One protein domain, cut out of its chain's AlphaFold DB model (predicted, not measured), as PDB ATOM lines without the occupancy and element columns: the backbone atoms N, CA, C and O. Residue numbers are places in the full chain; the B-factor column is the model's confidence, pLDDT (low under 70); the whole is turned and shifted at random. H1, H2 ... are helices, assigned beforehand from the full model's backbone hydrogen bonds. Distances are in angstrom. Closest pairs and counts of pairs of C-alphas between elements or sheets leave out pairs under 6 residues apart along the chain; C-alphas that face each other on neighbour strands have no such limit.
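This is residues 2 to 104 of the 353 residues of the protein "Bestrophin homolog" of Ascaris suum (UniProt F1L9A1). The long helix H6 spans most of the length of the domain, and H5 and H1 run nearly in line with each other along it, H5 beside its first part and H1 nearer its last part, overlapping each other over part of their lengths. These three make an up-and-down bundle, while the shorter helices H2, H3 and H4 form an arc that leaves the last part of H1, passes over the side away from H6 and leads back to the first residues of H5. The printed part has 103 residues with six named helices, H1 to H6 in chain order, and no named strand; the class is all helix. It is only just compact, close to loose, with a radius of gyration of the C-alphas of 15.0 A and spans of 43 by 32 by 24 A.

H6 is residues 77 to 102, 36.7 A from first to last C-alpha; C-alpha 77 is at (-5.015, -31.089, 28.422) and C-alpha 102 at (-13.773, 4.469, 30.959). H5 is residues 55 to 70, 23.3 A long. H1 is residues 2 to 16, 21.5 A long, and begins with C-alpha 2 at (-1.990, -15.155, 17.055). H2 is residues 18 to 23, H3 residues 27 to 32 and H4 residues 38 to 46.

H6 and H5 touch as a helical hairpin, at a shallow tilt of 3 degrees, opposite ways, and their closest C-alphas, those of Ile 65 and Ala 80, are 6.5 A apart. With residues 94 to 101 alone H6 touches H1, at a shallow tilt of 12 degrees, the same way; the closest C-alphas are those of Ile 16 and Asp 101, 6.6 A apart. H1 touches H5 with its residues 4 to 8 alone, and H5 touches H1 with its residues 55 to 61 alone, at a shallow tilt of 11 degrees, opposite ways; the closest C-alphas, those of Tyr 4 and Pro 57, are 5.5 A apart. H1 and H2 touch only at the corner, where the C-alphas of Arg 14 and Arg 21 come closest at 4.5 A. H2 and H3 are only just apart, closest 8.0 A. H3 and H4 are close but not clearly touching, with the closest C-alphas, of Ile 31 and Glu 38, 6.7 A apart. H4 and H5 are also close but not clearly touching, with the closest C-alphas, of Leu 44 and Val 56, 7.3 A apart. H3 and H4 are both apart from H1 and from H6. In H1, H2, H3, H4, H5 and H6 every O i to N i+4 pair is within hydrogen-bond range.

The two C-alphas farthest apart, those of Gly 72 and Pro 104, are 46.2 A apart. The printed part has no cut and no long link. The mean pLDDT of the printed part is 93.0, and no printed residue is under 70.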
ATOM      1  N   ALA A   2      -2.731 -16.411  16.881       93.56
ATOM      2  CA  ALA A   2      -1.990 -15.155  17.055       93.56
ATOM      3  C   ALA A   2      -2.686 -13.929  16.431       93.56
ATOM      4  O   ALA A   2      -2.980 -12.972  17.141       93.56
ATOM      5  N   ARG A   3      -3.101 -14.010  15.154       95.19
ATOM      6  CA  ARG A   3      -3.839 -12.919  14.486       95.19
ATOM      7  C   ARG A   3      -5.083 -12.452  15.252       95.19
ATOM      8  O   ARG A   3      -5.343 -11.259  15.301       95.19
ATOM      9  N   TYR A   4      -5.837 -13.353  15.886       95.38
ATOM     10  CA  TYR A   4      -7.017 -12.963  16.666       95.38
ATOM     11  C   TYR A   4      -6.664 -12.239  17.970       95.38
ATOM     12  O   TYR A   4      -7.444 -11.394  18.405       95.38
ATOM     13  N   LEU A   5      -5.506 -12.521  18.578       94.88
ATOM     14  CA  LEU A   5      -5.011 -11.750  19.726       94.88
ATOM     15  C   LEU A   5      -4.651 -10.328  19.291       94.88
ATOM     16  O   LEU A   5      -5.107  -9.367  19.911       94.88
ATOM     17  N   CYS A   6      -3.920 -10.199  18.180       94.81
ATOM     18  CA  CYS A   6      -3.588  -8.907  17.581       94.81
ATOM     19  C   CYS A   6      -4.841  -8.144  17.129       94.81
ATOM     20  O   CYS A   6      -4.927  -6.940  17.332       94.81
ATOM     21  N   LEU A   7      -5.851  -8.833  16.590       94.94
ATOM     22  CA  LEU A   7      -7.136  -8.236  16.226       94.94
ATOM     23  C   LEU A   7      -7.880  -7.710  17.461       94.94
ATOM     24  O   LEU A   7      -8.377  -6.589  17.431       94.94
ATOM     25  N   THR A   8      -7.945  -8.480  18.555       94.94
ATOM     26  CA  THR A   8      -8.525  -7.994  19.818       94.94
ATOM     27  C   THR A   8      -7.773  -6.762  20.331       94.94
ATOM     28  O   THR A   8      -8.419  -5.791  20.719       94.94
ATOM     29  N   GLN A   9      -6.436  -6.766  20.285       94.81
ATOM     30  CA  GLN A   9      -5.618  -5.605  20.652       94.81
ATOM     31  C   GLN A   9      -5.944  -4.387  19.779       94.81
ATOM     32  O   GLN A   9      -6.204  -3.311  20.308       94.81
ATOM     33  N   ALA A  10      -5.977  -4.564  18.456       94.50
ATOM     34  CA  ALA A  10      -6.246  -3.495  17.502       94.50
ATOM     35  C   ALA A  10      -7.658  -2.917  17.663       94.50
ATOM     36  O   ALA A  10      -7.826  -1.704  17.581       94.50
ATOM     37  N   LEU A  11      -8.668  -3.753  17.937       93.88
ATOM     38  CA  LEU A  11     -10.030  -3.287  18.208       93.88
ATOM     39  C   LEU A  11     -10.088  -2.410  19.462       93.88
ATOM     40  O   LEU A  11     -10.681  -1.341  19.405       93.88
ATOM     41  N   VAL A  12      -9.434  -2.821  20.553       94.38
ATOM     42  CA  VAL A  12      -9.408  -2.025  21.790       94.38
ATOM     43  C   VAL A  12      -8.600  -0.741  21.620       94.38
ATOM     44  O   VAL A  12      -9.073   0.332  21.976       94.38
ATOM     45  N   PHE A  13      -7.405  -0.812  21.031       94.19
ATOM     46  CA  PHE A  13      -6.578   0.377  20.812       94.19
ATOM     47  C   PHE A  13      -7.222   1.372  19.853       94.19
ATOM     48  O   PHE A  13      -7.029   2.570  20.013       94.19
ATOM     49  N   ARG A  14      -8.017   0.906  18.888       93.12
ATOM     50  CA  ARG A  14      -8.808   1.781  18.020       93.12
ATOM     51  C   ARG A  14      -9.891   2.536  18.791       93.12
ATOM     52  O   ARG A  14     -10.242   3.638  18.382       93.12
ATOM     53  N   ASP A  15     -10.455   1.941  19.836       90.81
ATOM     54  CA  ASP A  15     -11.542   2.558  20.597       90.81
ATOM     55  C   ASP A  15     -11.001   3.542  21.662       90.81
ATOM     56  O   ASP A  15     -11.670   4.528  21.948       90.81
ATOM     57  N   ILE A  16      -9.770   3.338  22.156       92.06
ATOM     58  CA  ILE A  16      -9.111   4.187  23.175       92.06
ATOM     59  C   ILE A  16      -8.184   5.251  22.550       92.06
ATOM     60  O   ILE A  16      -8.194   6.417  22.932       92.06
ATOM     61  N   GLY A  17      -7.352   4.861  21.581       90.94
ATOM     62  CA  GLY A  17      -6.293   5.702  21.022       90.94
ATOM     63  C   GLY A  17      -6.728   6.458  19.772       90.94
ATOM     64  O   GLY A  17      -7.079   5.863  18.748       90.94
ATOM     65  N   VAL A  18      -6.618   7.790  19.799       90.50
ATOM     66  CA  VAL A  18      -6.991   8.643  18.656       90.50
ATOM     67  C   VAL A  18      -6.071   8.388  17.456       90.50
ATOM     68  O   VAL A  18      -6.526   8.383  16.309       90.50
ATOM     69  N   SER A  19      -4.780   8.147  17.701       90.75
ATOM     70  CA  SER A  19      -3.786   7.808  16.671       90.75
ATOM     71  C   SER A  19      -4.148   6.521  15.914       90.75
ATOM     72  O   SER A  19      -4.114   6.489  14.681       90.75
ATOM     73  N   VAL A  20      -4.583   5.483  16.631       93.50
ATOM     74  CA  VAL A  20      -5.007   4.200  16.048       93.50
ATOM     75  C   VAL A  20      -6.375   4.326  15.378       93.50
ATOM     76  O   VAL A  20      -6.594   3.747  14.313       93.50
ATOM     77  N   ARG A  21      -7.289   5.136  15.930       94.00
ATOM     78  CA  ARG A  21      -8.589   5.422  15.301       94.00
ATOM     79  C   ARG A  21      -8.443   6.123  13.952       94.00
ATOM     80  O   ARG A  21      -9.192   5.803  13.031       94.00
ATOM     81  N   LYS A  22      -7.482   7.044  13.819       93.19
ATOM     82  CA  LYS A  22      -7.149   7.691  12.536       93.19
ATOM     83  C   LYS A  22      -6.618   6.687  11.512       93.19
ATOM     84  O   LYS A  22      -6.976   6.779  10.342       93.19
ATOM     85  N   ARG A  23      -5.809   5.717  11.952       93.25
ATOM     86  CA  ARG A  23      -5.283   4.645  11.094       93.25
ATOM     87  C   ARG A  23      -6.367   3.654  10.660       93.25
ATOM     88  O   ARG A  23      -6.400   3.257   9.499       93.25
ATOM     89  N   PHE A  24      -7.259   3.268  11.572       94.88
ATOM     90  CA  PHE A  24      -8.325   2.294  11.324       94.88
ATOM     91  C   PHE A  24      -9.717   2.884  11.606       94.88
ATOM     92  O   PHE A  24     -10.363   2.503  12.585       94.88
ATOM     93  N   PRO A  25     -10.229   3.802  10.767       92.88
ATOM     94  CA  PRO A  25     -11.497   4.481  11.036       92.88
ATOM     95  C   PRO A  25     -12.716   3.555  10.923       92.88
ATOM     96  O   PRO A  25     -13.714   3.749  11.617       92.88
ATOM     97  N   THR A  26     -12.653   2.538  10.056       92.50
ATOM     98  CA  THR A  26     -13.783   1.644   9.752       92.50
ATOM     99  C   THR A  26     -13.400   0.174   9.885       92.50
ATOM    100  O   THR A  26     -12.227  -0.191   9.839       92.50
ATOM    101  N   MET A  27     -14.386  -0.719   9.995       90.25
ATOM    102  CA  MET A  27     -14.098  -2.159   9.993       90.25
ATOM    103  C   MET A  27     -13.478  -2.621   8.661       90.25
ATOM    104  O   MET A  27     -12.628  -3.501   8.658       90.25
ATOM    105  N   ASN A  28     -13.817  -1.961   7.548       92.62
ATOM    106  CA  ASN A  28     -13.220  -2.233   6.236       92.62
ATOM    107  C   ASN A  28     -11.725  -1.886   6.192       92.62
ATOM    108  O   ASN A  28     -10.955  -2.619   5.582       92.62
ATOM    109  N   SER A  29     -11.289  -0.826   6.885       93.88
ATOM    110  CA  SER A  29      -9.855  -0.508   6.972       93.88
ATOM    111  C   SER A  29      -9.046  -1.596   7.691       93.88
ATOM    112  O   SER A  29      -7.901  -1.841   7.329       93.88
ATOM    113  N   LEU A  30      -9.653  -2.323   8.640       92.00
ATOM    114  CA  LEU A  30      -9.012  -3.482   9.275       92.00
ATOM    115  C   LEU A  30      -8.894  -4.683   8.324       92.00
ATOM    116  O   LEU A  30      -7.975  -5.487   8.478       92.00
ATOM    117  N   ILE A  31      -9.796  -4.790   7.344       93.75
ATOM    118  CA  ILE A  31      -9.731  -5.817   6.296       93.75
ATOM    119  C   ILE A  31      -8.631  -5.494   5.298       93.75
ATOM    120  O   ILE A  31      -7.802  -6.347   4.999       93.75
ATOM    121  N   GLN A  32      -8.573  -4.243   4.843       91.94
ATOM    122  CA  GLN A  32      -7.502  -3.770   3.963       91.94
ATOM    123  C   GLN A  32      -6.121  -3.917   4.612       91.94
ATOM    124  O   GLN A  32      -5.153  -4.229   3.929       91.94
ATOM    125  N   ALA A  33      -6.039  -3.755   5.934       90.12
ATOM    126  CA  ALA A  33      -4.819  -3.974   6.706       90.12
ATOM    127  C   ALA A  33      -4.468  -5.458   6.943       90.12
ATOM    128  O   ALA A  33      -3.448  -5.742   7.563       90.12
ATOM    129  N   GLY A  34      -5.309  -6.407   6.518       91.38
ATOM    130  CA  GLY A  34      -5.075  -7.847   6.691       91.38
ATOM    131  C   GLY A  34      -5.270  -8.374   8.121       91.38
ATOM    132  O   GLY A  34      -5.001  -9.543   8.393       91.38
ATOM    133  N   LEU A  35      -5.762  -7.546   9.049       91.25
ATOM    134  CA  LEU A  35      -6.036  -7.959  10.431       91.25
ATOM    135  C   LEU A  35      -7.333  -8.776  10.541       91.25
ATOM    136  O   LEU A  35      -7.433  -9.682  11.377       91.25
ATOM    137  N   LEU A  36      -8.316  -8.473   9.690       92.94
ATOM    138  CA  LEU A  36      -9.652  -9.073   9.669       92.94
ATOM    139  C   LEU A  36      -9.983  -9.601   8.264       92.94
ATOM    140  O   LEU A  36      -9.654  -8.960   7.275       92.94
ATOM    141  N   LEU A  37     -10.660 -10.744   8.162       93.75
ATOM    142  CA  LEU A  37     -11.194 -11.248   6.885       93.75
ATOM    143  C   LEU A  37     -12.656 -10.813   6.678       93.75
ATOM    144  O   LEU A  37     -13.377 -10.551   7.644       93.75
ATOM    145  N   GLU A  38     -13.137 -10.780   5.430       92.81
ATOM    146  CA  GLU A  38     -14.523 -10.365   5.132       92.81
ATOM    147  C   GLU A  38     -15.560 -11.304   5.775       92.81
ATOM    148  O   GLU A  38     -16.535 -10.847   6.367       92.81
ATOM    149  N   GLU A  39     -15.315 -12.617   5.765       93.38
ATOM    150  CA  GLU A  39     -16.187 -13.601   6.426       93.38
ATOM    151  C   GLU A  39     -16.262 -13.383   7.947       93.38
ATOM    152  O   GLU A  39     -17.311 -13.527   8.583       93.38
ATOM    153  N   GLU A  40     -15.137 -12.996   8.553       93.56
ATOM    154  CA  GLU A  40     -15.044 -12.721   9.987       93.56
ATOM    155  C   GLU A  40     -15.802 -11.448  10.350       93.56
ATOM    156  O   GLU A  40     -16.492 -11.411  11.372       93.56
ATOM    157  N   LYS A  41     -15.732 -10.425   9.492       91.75
ATOM    158  CA  LYS A  41     -16.537  -9.211   9.629       91.75
ATOM    159  C   LYS A  41     -18.025  -9.524   9.547       91.75
ATOM    160  O   LYS A  41     -18.758  -9.099  10.438       91.75
ATOM    161  N   GLN A  42     -18.473 -10.307   8.564       92.62
ATOM    162  CA  GLN A  42     -19.884 -10.703   8.457       92.62
ATOM    163  C   GLN A  42     -20.361 -11.405   9.733       92.62
ATOM    164  O   GLN A  42     -21.429 -11.103  10.269       92.62
ATOM    165  N   LYS A  43     -19.529 -12.289  10.295       91.75
ATOM    166  CA  LYS A  43     -19.819 -12.943  11.574       91.75
ATOM    167  C   LYS A  43     -19.878 -11.951  12.738       91.75
ATOM    168  O   LYS A  43     -20.767 -12.065  13.581       91.75
ATOM    169  N   LEU A  44     -18.981 -10.968  12.784       90.12
ATOM    170  CA  LEU A  44     -18.975  -9.910  13.800       90.12
ATOM    171  C   LEU A  44     -20.202  -8.984  13.693       90.12
ATOM    172  O   LEU A  44     -20.724  -8.514  14.708       90.12
ATOM    173  N   GLU A  45     -20.672  -8.716  12.478       89.75
ATOM    174  CA  GLU A  45     -21.856  -7.897  12.190       89.75
ATOM    175  C   GLU A  45     -23.162  -8.646  12.460       89.75
ATOM    176  O   GLU A  45     -24.111  -8.044  12.962       89.75
ATOM    177  N   SER A  46     -23.187  -9.967  12.248       92.88
ATOM    178  CA  SER A  46     -24.339 -10.821  12.578       92.88
ATOM    179  C   SER A  46     -24.728 -10.760  14.061       92.88
ATOM    180  O   SER A  46     -25.893 -10.951  14.422       92.88
ATOM    181  N   ILE A  47     -23.765 -10.439  14.931       90.88
ATOM    182  CA  ILE A  47     -23.985 -10.250  16.362       90.88
ATOM    183  C   ILE A  47     -24.643  -8.881  16.584       90.88
ATOM    184  O   ILE A  47     -23.979  -7.838  16.638       90.88
ATOM    185  N   LYS A  48     -25.970  -8.908  16.744       85.69
ATOM    186  CA  LYS A  48     -26.807  -7.746  17.072       85.69
ATOM    187  C   LYS A  48     -26.684  -7.399  18.558       85.69
ATOM    188  O   LYS A  48     -27.545  -7.737  19.364       85.69
ATOM    189  N   LEU A  49     -25.590  -6.735  18.916       88.81
ATOM    190  CA  LEU A  49     -25.375  -6.145  20.237       88.81
ATOM    191  C   LEU A  49     -25.071  -4.656  20.089       88.81
ATOM    192  O   LEU A  49     -24.361  -4.256  19.169       88.81
ATOM    193  N   LYS A  50     -25.604  -3.853  21.016       87.25
ATOM    194  CA  LYS A  50     -25.343  -2.407  21.097       87.25
ATOM    195  C   LYS A  50     -23.944  -2.092  21.650       87.25
ATOM    196  O   LYS A  50     -23.428  -1.013  21.401       87.25
ATOM    197  N   TYR A  51     -23.366  -3.017  22.412       87.12
ATOM    198  CA  TYR A  51     -22.080  -2.854  23.090       87.12
ATOM    199  C   TYR A  51     -20.896  -3.262  22.214       87.12
ATOM    200  O   TYR A  51     -21.060  -3.989  21.228       87.12
ATOM    201  N   ASP A  52     -19.697  -2.852  22.630       84.44
ATOM    202  CA  ASP A  52     -18.460  -3.144  21.915       84.44
ATOM    203  C   ASP A  52     -18.185  -4.644  21.801       84.44
ATOM    204  O   ASP A  52     -18.435  -5.454  22.702       84.44
ATOM    205  N   LYS A  53     -17.650  -5.024  20.640       89.00
ATOM    206  CA  LYS A  53     -17.499  -6.423  20.217       89.00
ATOM    207  C   LYS A  53     -16.045  -6.907  20.241       89.00
ATOM    208  O   LYS A  53     -15.741  -7.953  19.673       89.00
ATOM    209  N   TYR A  54     -15.144  -6.204  20.934       88.44
ATOM    210  CA  TYR A  54     -13.727  -6.590  21.049       88.44
ATOM    211  C   TYR A  54     -13.509  -7.943  21.754       88.44
ATOM    212  O   TYR A  54     -12.467  -8.574  21.582       88.44
ATOM    213  N   TRP A  55     -14.491  -8.425  22.526       90.81
ATOM    214  CA  TRP A  55     -14.460  -9.737  23.184       90.81
ATOM    215  C   TRP A  55     -14.676 -10.912  22.216       90.81
ATOM    216  O   TRP A  55     -14.338 -12.052  22.546       90.81
ATOM    217  N   VAL A  56     -15.238 -10.656  21.031       93.56
ATOM    218  CA  VAL A  56     -15.638 -11.696  20.075       93.56
ATOM    219  C   VAL A  56     -14.435 -12.488  19.541       93.56
ATOM    220  O   VAL A  56     -14.486 -13.720  19.623       93.56
ATOM    221  N   PRO A  57     -13.325 -11.862  19.086       94.25
ATOM    222  CA  PRO A  57     -12.158 -12.624  18.647       94.25
ATOM    223  C   PRO A  57     -11.527 -13.430  19.787       94.25
ATOM    224  O   PRO A  57     -11.115 -14.565  19.564       94.25
ATOM    225  N   THR A  58     -11.552 -12.934  21.031       94.00
ATOM    226  CA  THR A  58     -11.104 -13.718  22.196       94.00
ATOM    227  C   THR A  58     -11.912 -15.008  22.358       94.00
ATOM    228  O   THR A  58     -11.344 -16.075  22.588       94.00
ATOM    229  N   ASN A  59     -13.235 -14.944  22.178       94.31
ATOM    230  CA  ASN A  59     -14.095 -16.127  22.233       94.31
ATOM    231  C   ASN A  59     -13.822 -17.115  21.082       94.31
ATOM    232  O   ASN A  59     -13.835 -18.337  21.270       94.31
ATOM    233  N   TRP A  60     -13.517 -16.602  19.886       95.62
ATOM    234  CA  TRP A  60     -13.096 -17.445  18.764       95.62
ATOM    235  C   TRP A  60     -11.790 -18.179  19.063       95.62
ATOM    236  O   TRP A  60     -11.684 -19.355  18.719       95.62
ATOM    237  N   ILE A  61     -10.837 -17.549  19.759       95.88
ATOM    238  CA  ILE A  61      -9.589 -18.214  20.161       95.88
ATOM    239  C   ILE A  61      -9.867 -19.377  21.117       95.88
ATOM    240  O   ILE A  61      -9.372 -20.474  20.868       95.88
ATOM    241  N   TYR A  62     -10.695 -19.192  22.152       95.25
ATOM    242  CA  TYR A  62     -11.061 -20.300  23.048       95.25
ATOM    243  C   TYR A  62     -11.683 -21.466  22.272       95.25
ATOM    244  O   TYR A  62     -11.296 -22.622  22.444       95.25
ATOM    245  N   THR A  63     -12.590 -21.161  21.340       95.38
ATOM    246  CA  THR A  63     -13.210 -22.176  20.477       95.38
ATOM    247  C   THR A  63     -12.175 -22.897  19.605       95.38
ATOM    248  O   THR A  63     -12.259 -24.116  19.427       95.38
ATOM    249  N   LEU A  64     -11.184 -22.171  19.076       95.12
ATOM    250  CA  LEU A  64     -10.084 -22.746  18.304       95.12
ATOM    251  C   LEU A  64      -9.184 -23.646  19.152       95.12
ATOM    252  O   LEU A  64      -8.786 -24.696  18.659       95.12
ATOM    253  N   ILE A  65      -8.903 -23.294  20.409       95.19
ATOM    254  CA  ILE A  65      -8.111 -24.136  21.320       95.19
ATOM    255  C   ILE A  65      -8.829 -25.456  21.583       95.19
ATOM    256  O   ILE A  65      -8.246 -26.525  21.402       95.19
ATOM    257  N   PHE A  66     -10.116 -25.409  21.937       94.44
ATOM    258  CA  PHE A  66     -10.890 -26.629  22.175       94.44
ATOM    259  C   PHE A  66     -11.041 -27.479  20.910       94.44
ATOM    260  O   PHE A  66     -11.068 -28.707  20.979       94.44
ATOM    261  N   ARG A  67     -11.127 -26.851  19.733       96.06
ATOM    262  CA  ARG A  67     -11.112 -27.568  18.454       96.06
ATOM    263  C   ARG A  67      -9.750 -28.221  18.189       96.06
ATOM    264  O   ARG A  67      -9.720 -29.421  17.959       96.06
ATOM    265  N   ALA A  68      -8.651 -27.482  18.319       94.69
ATOM    266  CA  ALA A  68      -7.293 -27.997  18.137       94.69
ATOM    267  C   ALA A  68      -6.967 -29.140  19.112       94.69
ATOM    268  O   ALA A  68      -6.294 -30.101  18.746       94.69
ATOM    269  N   ARG A  69      -7.501 -29.083  20.338       93.88
ATOM    270  CA  ARG A  69      -7.382 -30.169  21.312       93.88
ATOM    271  C   ARG A  69      -8.146 -31.427  20.894       93.88
ATOM    272  O   ARG A  69      -7.590 -32.517  21.010       93.88
ATOM    273  N   ARG A  70      -9.381 -31.283  20.395       93.50
ATOM    274  CA  ARG A  70     -10.188 -32.403  19.864       93.50
ATOM    275  C   ARG A  70      -9.568 -33.029  18.616       93.50
ATOM    276  O   ARG A  70      -9.638 -34.237  18.455       93.50
ATOM    277  N   GLU A  71      -8.942 -32.214  17.773       95.75
ATOM    278  CA  GLU A  71      -8.210 -32.649  16.575       95.75
ATOM    279  C   GLU A  71      -6.843 -33.280  16.895       95.75
ATOM    280  O   GLU A  71      -6.135 -33.694  15.984       95.75
ATOM    281  N   GLY A  72      -6.432 -33.336  18.168       93.00
ATOM    282  CA  GLY A  72      -5.151 -33.919  18.572       93.00
ATOM    283  C   GLY A  72      -3.919 -33.064  18.252       93.00
ATOM    284  O   GLY A  72      -2.806 -33.503  18.517       93.00
ATOM    285  N   LYS A  73      -4.090 -31.831  17.750       92.81
ATOM    286  CA  LYS A  73      -2.985 -30.877  17.515       92.81
ATOM    287  C   LYS A  73      -2.327 -30.419  18.818       92.81
ATOM    288  O   LYS A  73      -1.151 -30.081  18.837       92.81
ATOM    289  N   ILE A  74      -3.094 -30.398  19.911       92.94
ATOM    290  CA  ILE A  74      -2.584 -30.162  21.267       92.94
ATOM    291  C   ILE A  74      -2.513 -31.513  21.979       92.94
ATOM    292  O   ILE A  74      -3.543 -32.163  22.174       92.94
ATOM    293  N   THR A  75      -1.308 -31.912  22.381       90.56
ATOM    294  CA  THR A  75      -1.020 -33.241  22.943       90.56
ATOM    295  C   THR A  75      -1.670 -33.468  24.307       90.56
ATOM    296  O   THR A  75      -2.280 -34.511  24.540       90.56
ATOM    297  N   HIS A  76      -1.576 -32.491  25.211       92.31
ATOM    298  CA  HIS A  76      -2.002 -32.636  26.602       92.31
ATOM    299  C   HIS A  76      -3.034 -31.585  27.018       92.31
ATOM    300  O   HIS A  76      -2.929 -30.411  26.662       92.31
ATOM    301  N   ASP A  77      -3.987 -31.988  27.867       92.06
ATOM    302  CA  ASP A  77      -5.015 -31.089  28.422       92.06
ATOM    303  C   ASP A  77      -4.415 -29.942  29.236       92.06
ATOM    304  O   ASP A  77      -4.928 -28.825  29.222       92.06
ATOM    305  N   ILE A  78      -3.283 -30.198  29.898       94.69
ATOM    306  CA  ILE A  78      -2.552 -29.187  30.665       94.69
ATOM    307  C   ILE A  78      -2.097 -28.045  29.748       94.69
ATOM    308  O   ILE A  78      -2.234 -26.885  30.120       94.69
ATOM    309  N   LEU A  79      -1.622 -28.347  28.533       93.62
ATOM    310  CA  LEU A  79      -1.198 -27.325  27.570       93.62
ATOM    311  C   LEU A  79      -2.389 -26.496  27.080       93.62
ATOM    312  O   LEU A  79      -2.298 -25.273  27.016       93.62
ATOM    313  N   ALA A  80      -3.529 -27.139  26.810       93.62
ATOM    314  CA  ALA A  80      -4.756 -26.432  26.446       93.62
ATOM    315  C   ALA A  80      -5.242 -25.509  27.579       93.62
ATOM    316  O   ALA A  80      -5.591 -24.358  27.324       93.62
ATOM    317  N   SER A  81      -5.206 -25.977  28.833       94.88
ATOM    318  CA  SER A  81      -5.533 -25.151  30.003       94.88
ATOM    319  C   SER A  81      -4.575 -23.971  30.147       94.88
ATOM    320  O   SER A  81      -5.021 -22.857  30.410       94.88
ATOM    321  N   LYS A  82      -3.271 -24.186  29.937       95.81
ATOM    322  CA  LYS A  82      -2.269 -23.118  30.006       95.81
ATOM    323  C   LYS A  82      -2.463 -22.062  28.928       95.81
ATOM    324  O   LYS A  82      -2.422 -20.881  29.246       95.81
ATOM    325  N   LEU A  83      -2.770 -22.458  27.695       94.81
ATOM    326  CA  LEU A  83      -3.120 -21.505  26.639       94.81
ATOM    327  C   LEU A  83      -4.333 -20.648  27.030       94.81
ATOM    328  O   LEU A  83      -4.318 -19.434  26.842       94.81
ATOM    329  N   CYS A  84      -5.367 -21.260  27.618       95.25
ATOM    330  CA  CYS A  84      -6.528 -20.523  28.115       95.25
ATOM    331  C   CYS A  84      -6.164 -19.527  29.230       95.25
ATOM    332  O   CYS A  84      -6.672 -18.404  29.219       95.25
ATOM    333  N   ASP A  85      -5.288 -19.908  30.163       96.12
ATOM    334  CA  ASP A  85      -4.825 -19.034  31.250       96.12
ATOM    335  C   ASP A  85      -4.046 -17.816  30.720       96.12
ATOM    336  O   ASP A  85      -4.280 -16.688  31.166       96.12
ATOM    337  N   GLU A  86      -3.172 -18.012  29.728       95.56
ATOM    338  CA  GLU A  86      -2.409 -16.915  29.111       95.56
ATOM    339  C   GLU A  86      -3.324 -15.947  28.350       95.56
ATOM    340  O   GLU A  86      -3.216 -14.727  28.495       95.56
ATOM    341  N   ILE A  87      -4.311 -16.462  27.610       96.00
ATOM    342  CA  ILE A  87      -5.296 -15.620  26.907       96.00
ATOM    343  C   ILE A  87      -6.171 -14.854  27.896       96.00
ATOM    344  O   ILE A  87      -6.504 -13.687  27.668       96.00
ATOM    345  N   LYS A  88      -6.545 -15.486  29.012       95.44
ATOM    346  CA  LYS A  88      -7.276 -14.822  30.092       95.44
ATOM    347  C   LYS A  88      -6.453 -13.680  30.686       95.44
ATOM    348  O   LYS A  88      -7.006 -12.604  30.904       95.44
ATOM    349  N   THR A  89      -5.158 -13.895  30.908       96.62
ATOM    350  CA  THR A  89      -4.234 -12.872  31.419       96.62
ATOM    351  C   THR A  89      -4.085 -11.719  30.425       96.62
ATOM    352  O   THR A  89      -4.248 -10.561  30.803       96.62
ATOM    353  N   PHE A  90      -3.901 -12.019  29.137       95.38
ATOM    354  CA  PHE A  90      -3.879 -11.017  28.068       95.38
ATOM    355  C   PHE A  90      -5.165 -10.177  28.035       95.38
ATOM    356  O   PHE A  90      -5.111  -8.947  28.045       95.38
ATOM    357  N   ARG A  91      -6.335 -10.830  28.075       94.69
ATOM    358  CA  ARG A  91      -7.635 -10.147  28.125       94.69
ATOM    359  C   ARG A  91      -7.781  -9.287  29.381       94.69
ATOM    360  O   ARG A  91      -8.346  -8.203  29.292       94.69
ATOM    361  N   TYR A  92      -7.314  -9.761  30.536       95.25
ATOM    362  CA  TYR A  92      -7.366  -9.003  31.787       95.25
ATOM    363  C   TYR A  92      -6.538  -7.718  31.700       95.25
ATOM    364  O   TYR A  92      -7.036  -6.650  32.048       95.25
ATOM    365  N   ASN A  93      -5.319  -7.805  31.164       95.12
ATOM    366  CA  ASN A  93      -4.459  -6.639  30.963       95.12
ATOM    367  C   ASN A  93      -5.095  -5.640  29.989       95.12
ATOM    368  O   ASN A  93      -5.101  -4.444  30.252       95.12
ATOM    369  N   LEU A  94      -5.703  -6.123  28.904       93.62
ATOM    370  CA  LEU A  94      -6.381  -5.252  27.947       93.62
ATOM    371  C   LEU A  94      -7.630  -4.585  28.546       93.62
ATOM    372  O   LEU A  94      -7.855  -3.397  28.341       93.62
ATOM    373  N   GLN A  95      -8.402  -5.320  29.353       93.31
ATOM    374  CA  GLN A  95      -9.541  -4.767  30.089       93.31
ATOM    375  C   GLN A  95      -9.108  -3.706  31.105       93.31
ATOM    376  O   GLN A  95      -9.836  -2.744  31.325       93.31
ATOM    377  N   MET A  96      -7.940  -3.870  31.732       93.31
ATOM    378  CA  MET A  96      -7.393  -2.866  32.641       93.31
ATOM    379  C   MET A  96      -7.195  -1.530  31.916       93.31
ATOM    380  O   MET A  96      -7.600  -0.500  32.446       93.31
ATOM    381  N   VAL A  97      -6.673  -1.555  30.686       92.44
ATOM    382  CA  VAL A  97      -6.531  -0.354  29.849       92.44
ATOM    383  C   VAL A  97      -7.900   0.259  29.525       92.44
ATOM    384  O   VAL A  97      -8.083   1.455  29.726       92.44
ATOM    385  N   CYS A  98      -8.895  -0.551  29.142       92.19
ATOM    386  CA  CYS A  98     -10.271  -0.068  28.947       92.19
ATOM    387  C   CYS A  98     -10.859   0.585  30.206       92.19
ATOM    388  O   CYS A  98     -11.618   1.541  30.108       92.19
ATOM    389  N   ASN A  99     -10.546   0.065  31.396       92.69
ATOM    390  CA  ASN A  99     -11.060   0.623  32.644       92.69
ATOM    391  C   ASN A  99     -10.433   1.988  32.968       92.69
ATOM    392  O   ASN A  99     -11.127   2.839  33.519       92.69
ATOM    393  N   TYR A 100      -9.156   2.192  32.625       91.44
ATOM    394  CA  TYR A 100      -8.493   3.494  32.758       91.44
ATOM    395  C   TYR A 100      -9.076   4.545  31.808       91.44
ATOM    396  O   TYR A 100      -9.177   5.705  32.191       91.44
ATOM    397  N   ASP A 101      -9.497   4.134  30.611       91.12
ATOM    398  CA  ASP A 101     -10.186   5.010  29.658       91.12
ATOM    399  C   ASP A 101     -11.633   5.315  30.087       91.12
ATOM    400  O   ASP A 101     -12.062   6.468  30.105       91.12
ATOM    401  N   TRP A 102     -12.382   4.295  30.527       91.38
ATOM    402  CA  TRP A 102     -13.773   4.469  30.959       91.38
ATOM    403  C   TRP A 102     -13.878   5.380  32.190       91.38
ATOM    404  O   TRP A 102     -14.761   6.237  32.257       91.38
ATOM    405  N   VAL A 103     -12.999   5.222  33.181       91.88
ATOM    406  CA  VAL A 103     -13.069   5.999  34.426       91.88
ATOM    407  C   VAL A 103     -11.907   6.995  34.492       91.88
ATOM    408  O   VAL A 103     -10.891   6.698  35.128       91.88
ATOM    409  N   PRO A 104     -12.040   8.190  33.881       87.50
ATOM    410  CA  PRO A 104     -11.035   9.235  34.006       87.50
ATOM    411  C   PRO A 104     -11.012   9.807  35.428       87.50
ATOM    412  O   PRO A 104     -11.951   9.642  36.217       87.50
TER     413      PRO A 104